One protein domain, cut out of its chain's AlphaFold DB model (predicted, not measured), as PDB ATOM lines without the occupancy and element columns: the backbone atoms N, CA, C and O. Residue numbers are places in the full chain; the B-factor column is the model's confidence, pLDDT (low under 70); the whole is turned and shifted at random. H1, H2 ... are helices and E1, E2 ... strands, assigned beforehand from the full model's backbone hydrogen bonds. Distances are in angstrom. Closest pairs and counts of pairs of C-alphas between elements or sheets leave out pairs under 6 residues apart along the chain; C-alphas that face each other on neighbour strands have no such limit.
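What this domain is: This is residues 88 to 180 of the 206 residues of the protein "Hypothetical protein" of Micromonas pusilla (UniProt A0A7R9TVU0). Two separate parts make up this model: a small body, in which two helices, H1 and H2, meet nearly at right angles with the hairpin of E1 and E2 beside them, and a second hairpin of E3 and E4 well away from it. A long loop, residues 145 to 162, joins the two parts, running far out from E2 and folding back to E3, and the space between the parts is open. The printed part has 93 residues with two named helices and four named strands, in the order H1, H2, E1, E2, E3, E4; each sheet is an antiparallel pair, E1 - E2 and E3 - E4. The class is mixed, helices and strands, with under half of the residues, 40 of 93, in named elements. The whole is only just loose, close to extended, with a radius of gyration of the C-alphas of 18.0 A, and its outline is only just flat, spanning 54 by 36 by 20 A.

How they stand to each other: Start with H1, residues 93 to 102, and look from there to H2, residues 118 to 126. H1 and H2 touch, and their closest C-alphas are those of Thr 93 and Ala 119, 6.1 A apart. Their lines stand about perpendicular, at 83 degrees. In both helices every O i to N i+4 pair is within hydrogen-bond range. Next comes the hairpin of E1, residues 130 to 134, and E2, residues 140 to 144, antiparallel neighbours with 156 degrees between their directions. Look at N 131 and O 143, 2.9 A apart, and at N 141 and O 133, 2.7 A apart, both within hydrogen-bond range. H2 and E1 come closest at the C-alphas of Val 125 and Thr 131, 5.7 A apart, while H2 and E2 are near each other, with 5 pairs of C-alphas within 10 A. The closest C-alphas of H1 and E2 are those of Leu 100 and Pro 140, 7.8 A apart; H1 and E1 are apart. Go on to the second hairpin, E3, residues 163 to 167, and E4, residues 174 to 179, antiparallel with 168 degrees between their directions. There N 164 and O 178 are 2.8 A apart, and so are N 166 and O 176, both pairs within hydrogen-bond range. E3 and E4 are each apart from H1, H2, E1 and E2.

Where its parts are: Find C-alpha 93 at (185.576, 159.632, 124.597); from there H1 runs from Thr 93 to Thr 102, 14.2 A from first to last C-alpha. H2, Leu 118 to Asp 126, measures 12.3 A. E1, Ser 130 to Val 134, measures 13.5 A, and E2, Pro 140 to Val 144, measures 13.4 A, with C-alpha 144 at (200.989, 152.366, 133.533). E3, Thr 163 to Asn 167, is 13.1 A long. E4, Val 174 to Met 179, is 13.7 A long and ends with C-alpha 179 at (198.563, 155.827, 156.423).

The domain as a whole: Look for the two C-alphas farthest apart at Thr 102 and Ala 155, 54.4 A from each other. Residues 88 to 180 are printed without a cut, and their first and last C-alphas are 34.1 A apart. The links from H1 to H2, 15 residues, and from E2 to E3, 18 residues, are long; those from H2 to E1 and from E1 to E2 are tight, and that from E3 to E4 is short. In the B-factor column the mean pLDDT of the printed part is 88.5, and one residue, Arg 180, is under 70.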
ATOM      1  N   TRP A  88     195.300 151.826 121.126       93.12
ATOM      2  CA  TRP A  88     194.466 153.022 121.026       93.12
ATOM      3  C   TRP A  88     195.357 154.262 121.089       93.12
ATOM      4  O   TRP A  88     196.000 154.530 122.103       93.12
ATOM      5  N   THR A  89     195.404 155.015 119.994       85.38
ATOM      6  CA  THR A  89     196.342 156.133 119.798       85.38
ATOM      7  C   THR A  89     195.732 157.508 120.087       85.38
ATOM      8  O   THR A  89     196.317 158.524 119.719       85.38
ATOM      9  N   GLY A  90     194.554 157.561 120.714       82.56
ATOM     10  CA  GLY A  90     193.828 158.802 120.987       82.56
ATOM     11  C   GLY A  90     192.546 158.956 120.165       82.56
ATOM     12  O   GLY A  90     192.210 158.128 119.323       82.56
ATOM     13  N   GLY A  91     191.807 160.030 120.442       90.31
ATOM     14  CA  GLY A  91     190.478 160.297 119.883       90.31
ATOM     15  C   GLY A  91     189.561 160.944 120.917       90.31
ATOM     16  O   GLY A  91     190.027 161.396 121.960       90.31
ATOM     17  N   ASP A  92     188.260 161.003 120.657       94.75
ATOM     18  CA  ASP A  92     187.275 161.446 121.649       94.75
ATOM     19  C   ASP A  92     186.843 160.302 122.591       94.75
ATOM     20  O   ASP A  92     187.190 159.132 122.409       94.75
ATOM     21  N   THR A  93     186.069 160.625 123.626       95.38
ATOM     22  CA  THR A  93     185.576 159.632 124.597       95.38
ATOM     23  C   THR A  93     184.680 158.566 123.947       95.38
ATOM     24  O   THR A  93     184.636 157.432 124.422       95.38
ATOM     25  N   ALA A  94     183.983 158.898 122.854       95.12
ATOM     26  CA  ALA A  94     183.124 157.961 122.132       95.12
ATOM     27  C   ALA A  94     183.951 156.911 121.373       95.12
ATOM     28  O   ALA A  94     183.669 155.719 121.464       95.12
ATOM     29  N   SER A  95     185.018 157.332 120.695       94.81
ATOM     30  CA  SER A  95     185.974 156.446 120.029       94.81
ATOM     31  C   SER A  95     186.689 155.528 121.023       94.81
ATOM     32  O   SER A  95     186.875 154.348 120.731       94.81
ATOM     33  N   LEU A  96     187.003 156.025 122.228       95.56
ATOM     34  CA  LEU A  96     187.531 155.203 123.318       95.56
ATOM     35  C   LEU A  96     186.510 154.149 123.771       95.56
ATOM     36  O   LEU A  96     186.863 152.982 123.932       95.56
ATOM     37  N   ALA A  97     185.241 154.534 123.949       95.88
ATOM     38  CA  ALA A  97     184.178 153.593 124.303       95.88
ATOM     39  C   ALA A  97     184.026 152.494 123.243       95.88
ATOM     40  O   ALA A  97     183.903 151.319 123.587       95.88
ATOM     41  N   THR A  98     184.066 152.872 121.963       95.19
ATOM     42  CA  THR A  98     184.011 151.936 120.837       95.19
ATOM     43  C   THR A  98     185.194 150.982 120.865       95.19
ATOM     44  O   THR A  98     184.979 149.777 120.827       95.19
ATOM     45  N   TRP A  99     186.420 151.489 121.019       95.00
ATOM     46  CA  TRP A  99     187.618 150.651 121.098       95.00
ATOM     47  C   TRP A  99     187.531 149.637 122.247       95.00
ATOM     48  O   TRP A  99     187.736 148.441 122.039       95.00
ATOM     49  N   LEU A 100     187.126 150.081 123.442       94.75
ATOM     50  CA  LEU A 100     186.913 149.193 124.588       94.75
ATOM     51  C   LEU A 100     185.882 148.101 124.277       94.75
ATOM     52  O   LEU A 100     186.157 146.924 124.512       94.75
ATOM     53  N   LYS A 101     184.729 148.470 123.701       94.50
ATOM     54  CA  LYS A 101     183.664 147.520 123.342       94.50
ATOM     55  C   LYS A 101     184.123 146.524 122.276       94.50
ATOM     56  O   LYS A 101     183.885 145.328 122.434       94.50
ATOM     57  N   THR A 102     184.834 146.982 121.245       93.94
ATOM     58  CA  THR A 102     185.423 146.134 120.195       93.94
ATOM     59  C   THR A 102     186.354 145.068 120.773       93.94
ATOM     60  O   THR A 102     186.396 143.952 120.260       93.94
ATOM     61  N   HIS A 103     187.053 145.376 121.866       92.75
ATOM     62  CA  HIS A 103     187.965 144.449 122.539       92.75
ATOM     63  C   HIS A 103     187.356 143.769 123.780       92.75
ATOM     64  O   HIS A 103     188.082 143.203 124.596       92.75
ATOM     65  N   GLY A 104     186.027 143.784 123.924       92.06
ATOM     66  CA  GLY A 104     185.312 143.020 124.954       92.06
ATOM     67  C   GLY A 104     185.272 143.666 126.342       92.06
ATOM     68  O   GLY A 104     184.926 142.999 127.318       92.06
ATOM     69  N   VAL A 105     185.600 144.956 126.458       93.31
ATOM     70  CA  VAL A 105     185.476 145.726 127.702       93.31
ATOM     71  C   VAL A 105     184.167 146.510 127.702       93.31
ATOM     72  O   VAL A 105     183.920 147.369 126.858       93.31
ATOM     73  N   ASP A 106     183.334 146.243 128.706       92.56
ATOM     74  CA  ASP A 106     182.083 146.959 128.938       92.56
ATOM     75  C   ASP A 106     182.354 148.388 129.443       92.56
ATOM     76  O   ASP A 106     182.572 148.626 130.637       92.56
ATOM     77  N   ALA A 107     182.349 149.348 128.514       91.38
ATOM     78  CA  ALA A 107     182.558 150.764 128.809       91.38
ATOM     79  C   ALA A 107     181.485 151.342 129.752       91.38
ATOM     80  O   ALA A 107     181.752 152.316 130.458       91.38
ATOM     81  N   ASP A 108     180.307 150.720 129.840       90.44
ATOM     82  CA  ASP A 108     179.194 151.229 130.640       90.44
ATOM     83  C   ASP A 108     179.398 150.944 132.144       90.44
ATOM     84  O   ASP A 108     178.598 151.377 132.979       90.44
ATOM     85  N   ARG A 109     180.463 150.221 132.528       89.25
ATOM     86  CA  ARG A 109     180.871 150.030 133.935       89.25
ATOM     87  C   ARG A 109     181.709 151.176 134.496       89.25
ATOM     88  O   ARG A 109     181.807 151.293 135.718       89.25
ATOM     89  N   TYR A 110     182.297 152.008 133.642       91.94
ATOM     90  CA  TYR A 110     183.084 153.159 134.079       91.94
ATOM     91  C   TYR A 110     182.188 154.215 134.737       91.94
ATOM     92  O   TYR A 110     181.022 154.376 134.378       91.94
ATOM     93  N   GLY A 111     182.723 154.928 135.729       88.69
ATOM     94  CA  GLY A 111     181.992 155.973 136.458       88.69
ATOM     95  C   GLY A 111     180.927 155.475 137.445       88.69
ATOM     96  O   GLY A 111     180.271 156.289 138.091       88.69
ATOM     97  N   LYS A 112     180.733 154.156 137.595       87.88
ATOM     98  CA  LYS A 112     179.795 153.568 138.570       87.88
ATOM     99  C   LYS A 112     180.500 153.258 139.893       87.88
ATOM    100  O   LYS A 112     181.678 152.918 139.906       87.88
ATOM    101  N   ASN A 113     179.775 153.320 141.013       85.12
ATOM    102  CA  ASN A 113     180.276 152.955 142.352       85.12
ATOM    103  C   ASN A 113     181.585 153.669 142.763       85.12
ATOM    104  O   ASN A 113     182.473 153.042 143.337       85.12
ATOM    105  N   ASN A 114     181.715 154.967 142.460       76.69
ATOM    106  CA  ASN A 114     182.933 155.769 142.680       76.69
ATOM    107  C   ASN A 114     184.173 155.293 141.895       76.69
ATOM    108  O   ASN A 114     185.294 155.693 142.212       76.69
ATOM    109  N   ALA A 115     184.003 154.442 140.880       82.62
ATOM    110  CA  ALA A 115     185.070 154.139 139.938       82.62
ATOM    111  C   ALA A 115     185.338 155.342 139.024       82.62
ATOM    112  O   ALA A 115     184.440 156.142 138.753       82.62
ATOM    113  N   LYS A 116     186.567 155.432 138.506       86.31
ATOM    114  CA  LYS A 116     186.936 156.434 137.499       86.31
ATOM    115  C   LYS A 116     186.012 156.365 136.284       86.31
ATOM    116  O   LYS A 116     185.602 155.279 135.856       86.31
ATOM    117  N   GLY A 117     185.684 157.532 135.744       93.44
ATOM    118  CA  GLY A 117     184.909 157.670 134.524       93.44
ATOM    119  C   GLY A 117     185.743 157.375 133.280       93.44
ATOM    120  O   GLY A 117     186.973 157.349 133.306       93.44
ATOM    121  N   LEU A 118     185.058 157.193 132.153       94.81
ATOM    122  CA  LEU A 118     185.727 156.990 130.871       94.81
ATOM    123  C   LEU A 118     186.491 158.245 130.413       94.81
ATOM    124  O   LEU A 118     187.547 158.139 129.799       94.81
ATOM    125  N   ALA A 119     185.980 159.429 130.761       93.62
ATOM    126  CA  ALA A 119     186.662 160.698 130.531       93.62
ATOM    127  C   ALA A 119     187.987 160.793 131.308       93.62
ATOM    128  O   ALA A 119     188.966 161.296 130.765       93.62
ATOM    129  N   ASP A 120     188.041 160.255 132.532       93.12
ATOM    130  CA  ASP A 120     189.273 160.213 133.324       93.12
ATOM    131  C   ASP A 120     190.299 159.281 132.677       93.12
ATOM    132  O   ASP A 120     191.457 159.653 132.531       93.12
ATOM    133  N   LEU A 121     189.873 158.094 132.224       93.81
ATOM    134  CA  LEU A 121     190.760 157.172 131.507       93.81
ATOM    135  C   LEU A 121     191.307 157.807 130.222       93.81
ATOM    136  O   LEU A 121     192.494 157.686 129.932       93.81
ATOM    137  N   LYS A 122     190.460 158.506 129.461       94.69
ATOM    138  CA  LYS A 122     190.914 159.248 128.284       94.69
ATOM    139  C   LYS A 122     191.972 160.286 128.665       94.69
ATOM    140  O   LYS A 122     193.007 160.353 128.010       94.69
ATOM    141  N   LEU A 123     191.717 161.071 129.712       92.38
ATOM    142  CA  LEU A 123     192.651 162.090 130.177       92.38
ATOM    143  C   LEU A 123     194.003 161.475 130.563       92.38
ATOM    144  O   LEU A 123     195.039 162.009 130.185       92.38
ATOM    145  N   GLU A 124     194.010 160.331 131.248       92.00
ATOM    146  CA  GLU A 124     195.244 159.608 131.588       92.00
ATOM    147  C   GLU A 124     196.042 159.192 130.347       92.00
ATOM    148  O   GLU A 124     197.272 159.267 130.348       92.00
ATOM    149  N   VAL A 125     195.365 158.733 129.291       92.94
ATOM    150  CA  VAL A 125     196.035 158.356 128.038       92.94
ATOM    151  C   VAL A 125     196.552 159.588 127.297       92.94
ATOM    152  O   VAL A 125     197.700 159.590 126.857       92.94
ATOM    153  N   ASP A 126     195.761 160.662 127.223       91.00
ATOM    154  CA  ASP A 126     196.169 161.929 126.600       91.00
ATOM    155  C   ASP A 126     197.386 162.554 127.308       91.00
ATOM    156  O   ASP A 126     198.254 163.148 126.666       91.00
ATOM    157  N   LEU A 127     197.463 162.417 128.638       88.94
ATOM    158  CA  LEU A 127     198.595 162.871 129.451       88.94
ATOM    159  C   LEU A 127     199.800 161.915 129.397       88.94
ATOM    160  O   LEU A 127     200.857 162.240 129.942       88.94
ATOM    161  N   GLY A 128     199.665 160.754 128.750       89.06
ATOM    162  CA  GLY A 128     200.705 159.725 128.685       89.06
ATOM    163  C   GLY A 128     200.955 159.007 130.015       89.06
ATOM    164  O   GLY A 128     201.970 158.326 130.166       89.06
ATOM    165  N   GLU A 129     200.049 159.141 130.988       89.38
ATOM    166  CA  GLU A 129     200.101 158.424 132.270       89.38
ATOM    167  C   GLU A 129     199.806 156.931 132.088       89.38
ATOM    168  O   GLU A 129     200.280 156.086 132.857       89.38
ATOM    169  N   SER A 130     199.040 156.598 131.047       92.56
ATOM    170  CA  SER A 130     198.790 155.221 130.642       92.56
ATOM    171  C   SER A 130     198.766 155.051 129.127       92.56
ATOM    172  O   SER A 130     198.543 156.005 128.387       92.56
ATOM    173  N   THR A 131     198.988 153.824 128.664       93.88
ATOM    174  CA  THR A 131     198.768 153.427 127.268       93.88
ATOM    175  C   THR A 131     197.789 152.263 127.208       93.88
ATOM    176  O   THR A 131     197.690 151.469 128.148       93.88
ATOM    177  N   LEU A 132     197.041 152.182 126.110       95.44
ATOM    178  CA  LEU A 132     196.059 151.133 125.866       95.44
ATOM    179  C   LEU A 132     196.470 150.335 124.637       95.44
ATOM    180  O   LEU A 132     196.680 150.904 123.566       95.44
ATOM    181  N   GLU A 133     196.560 149.023 124.798       94.69
ATOM    182  CA  GLU A 133     196.956 148.104 123.737       94.69
ATOM    183  C   GLU A 133     196.215 146.778 123.851       94.69
ATOM    184  O   GLU A 133     195.716 146.408 124.913       94.69
ATOM    185  N   VAL A 134     196.166 146.031 122.759       93.94
ATOM    186  CA  VAL A 134     195.711 144.647 122.751       93.94
ATOM    187  C   VAL A 134     196.937 143.750 122.822       93.94
ATOM    188  O   VAL A 134     197.764 143.730 121.912       93.94
ATOM    189  N   GLY A 135     197.054 143.016 123.926       88.25
ATOM    190  CA  GLY A 135     198.130 142.061 124.134       88.25
ATOM    191  C   GLY A 135     197.921 140.745 123.372       88.25
ATOM    192  O   GLY A 135     196.918 140.559 122.674       88.25
ATOM    193  N   PRO A 136     198.841 139.781 123.547       84.12
ATOM    194  CA  PRO A 136     198.723 138.456 122.947       84.12
ATOM    195  C   PRO A 136     197.380 137.799 123.293       84.12
ATOM    196  O   PRO A 136     196.938 137.849 124.443       84.12
ATOM    197  N   GLY A 137     196.733 137.195 122.295       83.38
ATOM    198  CA  GLY A 137     195.422 136.555 122.457       83.38
ATOM    199  C   GLY A 137     194.224 137.509 122.416       83.38
ATOM    200  O   GLY A 137     193.129 137.103 122.788       83.38
ATOM    201  N   GLY A 138     194.402 138.762 121.983       86.50
ATOM    202  CA  GLY A 138     193.285 139.696 121.802       86.50
ATOM    203  C   GLY A 138     192.810 140.370 123.092       86.50
ATOM    204  O   GLY A 138     191.773 141.027 123.094       86.50
ATOM    205  N   VAL A 139     193.555 140.221 124.191       90.00
ATOM    206  CA  VAL A 139     193.167 140.746 125.505       90.00
ATOM    207  C   VAL A 139     193.591 142.214 125.631       90.00
ATOM    208  O   VAL A 139     194.795 142.485 125.571       90.00
ATOM    209  N   PRO A 140     192.663 143.163 125.851       92.12
ATOM    210  CA  PRO A 140     193.014 144.562 126.057       92.12
ATOM    211  C   PRO A 140     193.752 144.755 127.384       92.12
ATOM    212  O   PRO A 140     193.405 144.178 128.418       92.12
ATOM    213  N   ARG A 141     194.785 145.590 127.352       93.38
ATOM    214  CA  ARG A 141     195.679 145.903 128.462       93.38
ATOM    215  C   ARG A 141     195.809 147.411 128.601       93.38
ATOM    216  O   ARG A 141     195.883 148.143 127.619       93.38
ATOM    217  N   ARG A 142     195.864 147.856 129.856       93.75
ATOM    218  CA  ARG A 142     196.246 149.216 130.231       93.75
ATOM    219  C   ARG A 142     197.608 149.152 130.895       93.75
ATOM    220  O   ARG A 142     197.731 148.574 131.976       93.75
ATOM    221  N   ASN A 143     198.603 149.764 130.274       92.50
ATOM    222  CA  ASN A 143     199.946 149.850 130.825       92.50
ATOM    223  C   ASN A 143     200.120 151.192 131.533       92.50
ATOM    224  O   ASN A 143     199.724 152.232 131.012       92.50
ATOM    225  N   VAL A 144     200.713 151.170 132.726       91.56
ATOM    226  CA  VAL A 144     200.989 152.366 133.533       91.56
ATOM    227  C   VAL A 144     202.485 152.429 133.791       91.56
ATOM    228  O   VAL A 144     203.080 151.458 134.262       91.56
ATOM    229  N   ARG A 145     203.100 153.579 133.503       80.31
ATOM    230  CA  ARG A 145     204.519 153.798 133.796       80.31
ATOM    231  C   ARG A 145     204.660 154.313 135.225       80.31
ATOM    232  O   ARG A 145     204.122 155.357 135.576       80.31
ATOM    233  N   VAL A 146     205.392 153.576 136.056       83.75
ATOM    234  CA  VAL A 146     205.634 153.932 137.460       83.75
ATOM    235  C   VAL A 146     207.088 154.323 137.676       83.75
ATOM    236  O   VAL A 146     208.001 153.556 137.381       83.75
ATOM    237  N   LEU A 147     207.300 155.507 138.253       82.06
ATOM    238  CA  LEU A 147     208.609 155.945 138.720       82.06
ATOM    239  C   LEU A 147     208.796 155.531 140.182       82.06
ATOM    240  O   LEU A 147     208.060 155.973 141.066       82.06
ATOM    241  N   ARG A 148     209.807 154.702 140.453       82.88
ATOM    242  CA  ARG A 148     210.209 154.357 141.820       82.88
ATOM    243  C   ARG A 148     211.374 155.241 142.248       82.88
ATOM    244  O   ARG A 148     212.496 155.050 141.793       82.88
ATOM    245  N   LEU A 149     211.107 156.181 143.150       83.25
ATOM    246  CA  LEU A 149     212.134 157.038 143.742       83.25
ATOM    247  C   LEU A 149     212.648 156.442 145.054       83.25
ATOM    248  O   LEU A 149     211.867 156.019 145.906       83.25
ATOM    249  N   LEU A 150     213.972 156.436 145.212       87.50
ATOM    250  CA  LEU A 150     214.653 156.127 146.465       87.50
ATOM    251  C   LEU A 150     215.450 157.358 146.882       87.50
ATOM    252  O   LEU A 150     216.487 157.657 146.296       87.50
ATOM    253  N   ILE A 151     214.950 158.070 147.886       87.25
ATOM    254  CA  ILE A 151     215.581 159.283 148.403       87.25
ATOM    255  C   ILE A 151     216.244 158.932 149.728       87.25
ATOM    256  O   ILE A 151     215.608 158.327 150.596       87.25
ATOM    257  N   ARG A 152     217.519 159.298 149.870       90.06
ATOM    258  CA  ARG A 152     218.299 159.092 151.090       90.06
ATOM    259  C   ARG A 152     218.899 160.404 151.571       90.06
ATOM    260  O   ARG A 152     219.203 161.263 150.749       90.06
ATOM    261  N   ASP A 153     219.054 160.537 152.880       88.12
ATOM    262  CA  ASP A 153     219.836 161.622 153.473       88.12
ATOM    263  C   ASP A 153     221.327 161.255 153.596       88.12
ATOM    264  O   ASP A 153     221.733 160.132 153.282       88.12
ATOM    265  N   ASP A 154     222.139 162.193 154.089       92.94
ATOM    266  CA  ASP A 154     223.588 162.013 154.274       92.94
ATOM    267  C   ASP A 154     223.940 160.915 155.294       92.94
ATOM    268  O   ASP A 154     225.047 160.381 155.283       92.94
ATOM    269  N   ALA A 155     222.992 160.544 156.163       89.94
ATOM    270  CA  ALA A 155     223.126 159.443 157.113       89.94
ATOM    271  C   ALA A 155     222.683 158.089 156.519       89.94
ATOM    272  O   ALA A 155     222.681 157.075 157.220       89.94
ATOM    273  N   GLY A 156     222.284 158.051 155.242       85.69
ATOM    274  CA  GLY A 156     221.843 156.846 154.538       85.69
ATOM    275  C   GLY A 156     220.411 156.401 154.858       85.69
ATOM    276  O   GLY A 156     219.989 155.339 154.379       85.69
ATOM    277  N   ARG A 157     219.646 157.191 155.625       86.12
ATOM    278  CA  ARG A 157     218.245 156.908 155.974       86.12
ATOM    279  C   ARG A 157     217.357 157.160 154.763       86.12
ATOM    280  O   ARG A 157     217.591 158.092 154.004       86.12
ATOM    281  N   THR A 158     216.334 156.331 154.573       88.69
ATOM    282  CA  THR A 158     215.431 156.425 153.416       88.69
ATOM    283  C   THR A 158     214.192 157.244 153.751       88.69
ATOM    284  O   THR A 158     213.534 156.982 154.757       88.69
ATOM    285  N   LEU A 159     213.841 158.193 152.881       85.50
ATOM    286  CA  LEU A 159     212.569 158.902 152.967       85.50
ATOM    287  C   LEU A 159     211.432 157.955 152.571       85.50
ATOM    288  O   LEU A 159     211.424 157.397 151.473       85.50
ATOM    289  N   VAL A 160     210.458 157.803 153.463       83.75
ATOM    290  CA  VAL A 160     209.224 157.061 153.208       83.75
ATOM    291  C   VAL A 160     208.033 157.994 153.370       83.75
ATOM    292  O   VAL A 160     207.996 158.833 154.266       83.75
ATOM    293  N   GLU A 161     207.049 157.853 152.490       79.12
ATOM    294  CA  GLU A 161     205.766 158.537 152.624       79.12
ATOM    295  C   GLU A 161     205.014 157.947 153.829       79.12
ATOM    296  O   GLU A 161     204.646 156.774 153.807       79.12
ATOM    297  N   ALA A 162     204.800 158.730 154.888       82.56
ATOM    298  CA  ALA A 162     204.072 158.267 156.075       82.56
ATOM    299  C   ALA A 162     202.550 158.253 155.848       82.56
ATOM    300  O   ALA A 162     201.853 157.299 156.208       82.56
ATOM    301  N   THR A 163     202.045 159.299 155.194       84.12
ATOM    302  CA  THR A 163     200.616 159.557 155.036       84.12
ATOM    303  C   THR A 163     200.356 160.206 153.688       84.12
ATOM    304  O   THR A 163     201.097 161.093 153.272       84.12
ATOM    305  N   GLN A 164     199.273 159.794 153.039       85.75
ATOM    306  CA  GLN A 164     198.774 160.390 151.809       85.75
ATOM    307  C   GLN A 164     197.394 160.997 152.068       85.75
ATOM    308  O   GLN A 164     196.533 160.329 152.639       85.75
ATOM    309  N   ARG A 165     197.183 162.252 151.665       87.12
ATOM    310  CA  ARG A 165     195.901 162.963 151.785       87.12
ATOM    311  C   ARG A 165     195.416 163.388 150.409       87.12
ATOM    312  O   ARG A 165     196.201 163.884 149.604       87.12
ATOM    313  N   TRP A 166     194.127 163.201 150.168       85.50
ATOM    314  CA  TRP A 166     193.422 163.714 149.004       85.50
ATOM    315  C   TRP A 166     192.456 164.784 149.474       85.50
ATOM    316  O   TRP A 166     191.666 164.540 150.387       85.50
ATOM    317  N   ASN A 167     192.524 165.948 148.838       88.75
ATOM    318  CA  ASN A 167     191.661 167.076 149.140       88.75
ATOM    319  C   ASN A 167     190.618 167.233 148.034       88.75
ATOM    320  O   ASN A 167     190.905 166.939 146.870       88.75
ATOM    321  N   ASP A 168     189.433 167.719 148.386       80.56
ATOM    322  CA  ASP A 168     188.461 168.180 147.403       80.56
ATOM    323  C   ASP A 168     189.070 169.372 146.642       80.56
ATOM    324  O   ASP A 168     189.506 170.341 147.272       80.56
ATOM    325  N   PRO A 169     189.132 169.336 145.304       73.44
ATOM    326  CA  PRO A 169     189.713 170.427 144.528       73.44
ATOM    327  C   PRO A 169     188.906 171.734 144.610       73.44
ATOM    328  O   PRO A 169     189.463 172.798 144.348       73.44
ATOM    329  N   ASN A 170     187.620 171.675 144.969       79.88
ATOM    330  CA  ASN A 170     186.736 172.837 145.056       79.88
ATOM    331  C   ASN A 170     186.740 173.473 146.450       79.88
ATOM    332  O   ASN A 170     186.676 174.697 146.555       79.88
ATOM    333  N   THR A 171     186.798 172.665 147.515       87.00
ATOM    334  CA  THR A 171     186.715 173.163 148.905       87.00
ATOM    335  C   THR A 171     188.055 173.151 149.640       87.00
ATOM    336  O   THR A 171     188.211 173.855 150.636       87.00
ATOM    337  N   GLY A 172     189.040 172.386 149.162       87.50
ATOM    338  CA  GLY A 172     190.339 172.201 149.815       87.50
ATOM    339  C   GLY A 172     190.304 171.287 151.046       87.50
ATOM    340  O   GLY A 172     191.352 171.045 151.648       87.50
ATOM    341  N   GLU A 173     189.133 170.767 151.420       88.19
ATOM    342  CA  GLU A 173     188.962 169.880 152.571       88.19
ATOM    343  C   GLU A 173     189.506 168.477 152.289       88.19
ATOM    344  O   GLU A 173     189.436 167.990 151.163       88.19
ATOM    345  N   VAL A 174     190.038 167.800 153.311       84.69
ATOM    346  CA  VAL A 174     190.542 166.423 153.175       84.69
ATOM    347  C   VAL A 174     189.361 165.468 153.003       84.69
ATOM    348  O   VAL A 174     188.586 165.261 153.932       84.69
ATOM    349  N   ILE A 175     189.254 164.847 151.830       87.19
ATOM    350  CA  ILE A 175     188.203 163.869 151.502       87.19
ATOM    351  C   ILE A 175     188.650 162.427 151.733       87.19
ATOM    352  O   ILE A 175     187.822 161.540 151.930       87.19
ATOM    353  N   ALA A 176     189.960 162.179 151.720       79.50
ATOM    354  CA  ALA A 176     190.520 160.882 152.061       79.50
ATOM    355  C   ALA A 176     191.924 161.030 152.644       79.50
ATOM    356  O   ALA A 176     192.721 161.858 152.207       79.50
ATOM    357  N   GLU A 177     192.251 160.171 153.602       84.94
ATOM    358  CA  GLU A 177     193.576 160.073 154.200       84.94
ATOM    359  C   GLU A 177     193.971 158.600 154.316       84.94
ATOM    360  O   GLU A 177     193.157 157.743 154.670       84.94
ATOM    361  N   ARG A 178     195.231 158.292 154.006       80.44
ATOM    362  CA  ARG A 178     195.783 156.941 154.077       80.44
ATOM    363  C   ARG A 178     197.145 156.946 154.751       80.44
ATOM    364  O   ARG A 178     198.092 157.525 154.233       80.44
ATOM    365  N   MET A 179     197.268 156.202 155.847       76.81
ATOM    366  CA  MET A 179     198.563 155.827 156.423       76.81
ATOM    367  C   MET A 179     199.197 154.706 155.588       76.81
ATOM    368  O   MET A 179     198.527 153.717 155.264       76.81
ATOM    369  N   ARG A 180     200.477 154.831 155.219       66.38
ATOM    370  CA  ARG A 180     201.182 153.769 154.481       66.38
ATOM    371  C   ARG A 180     201.501 152.600 155.420       66.38
ATOM    372  O   ARG A 180     202.004 152.809 156.514       66.38
TER     373      ARG A 180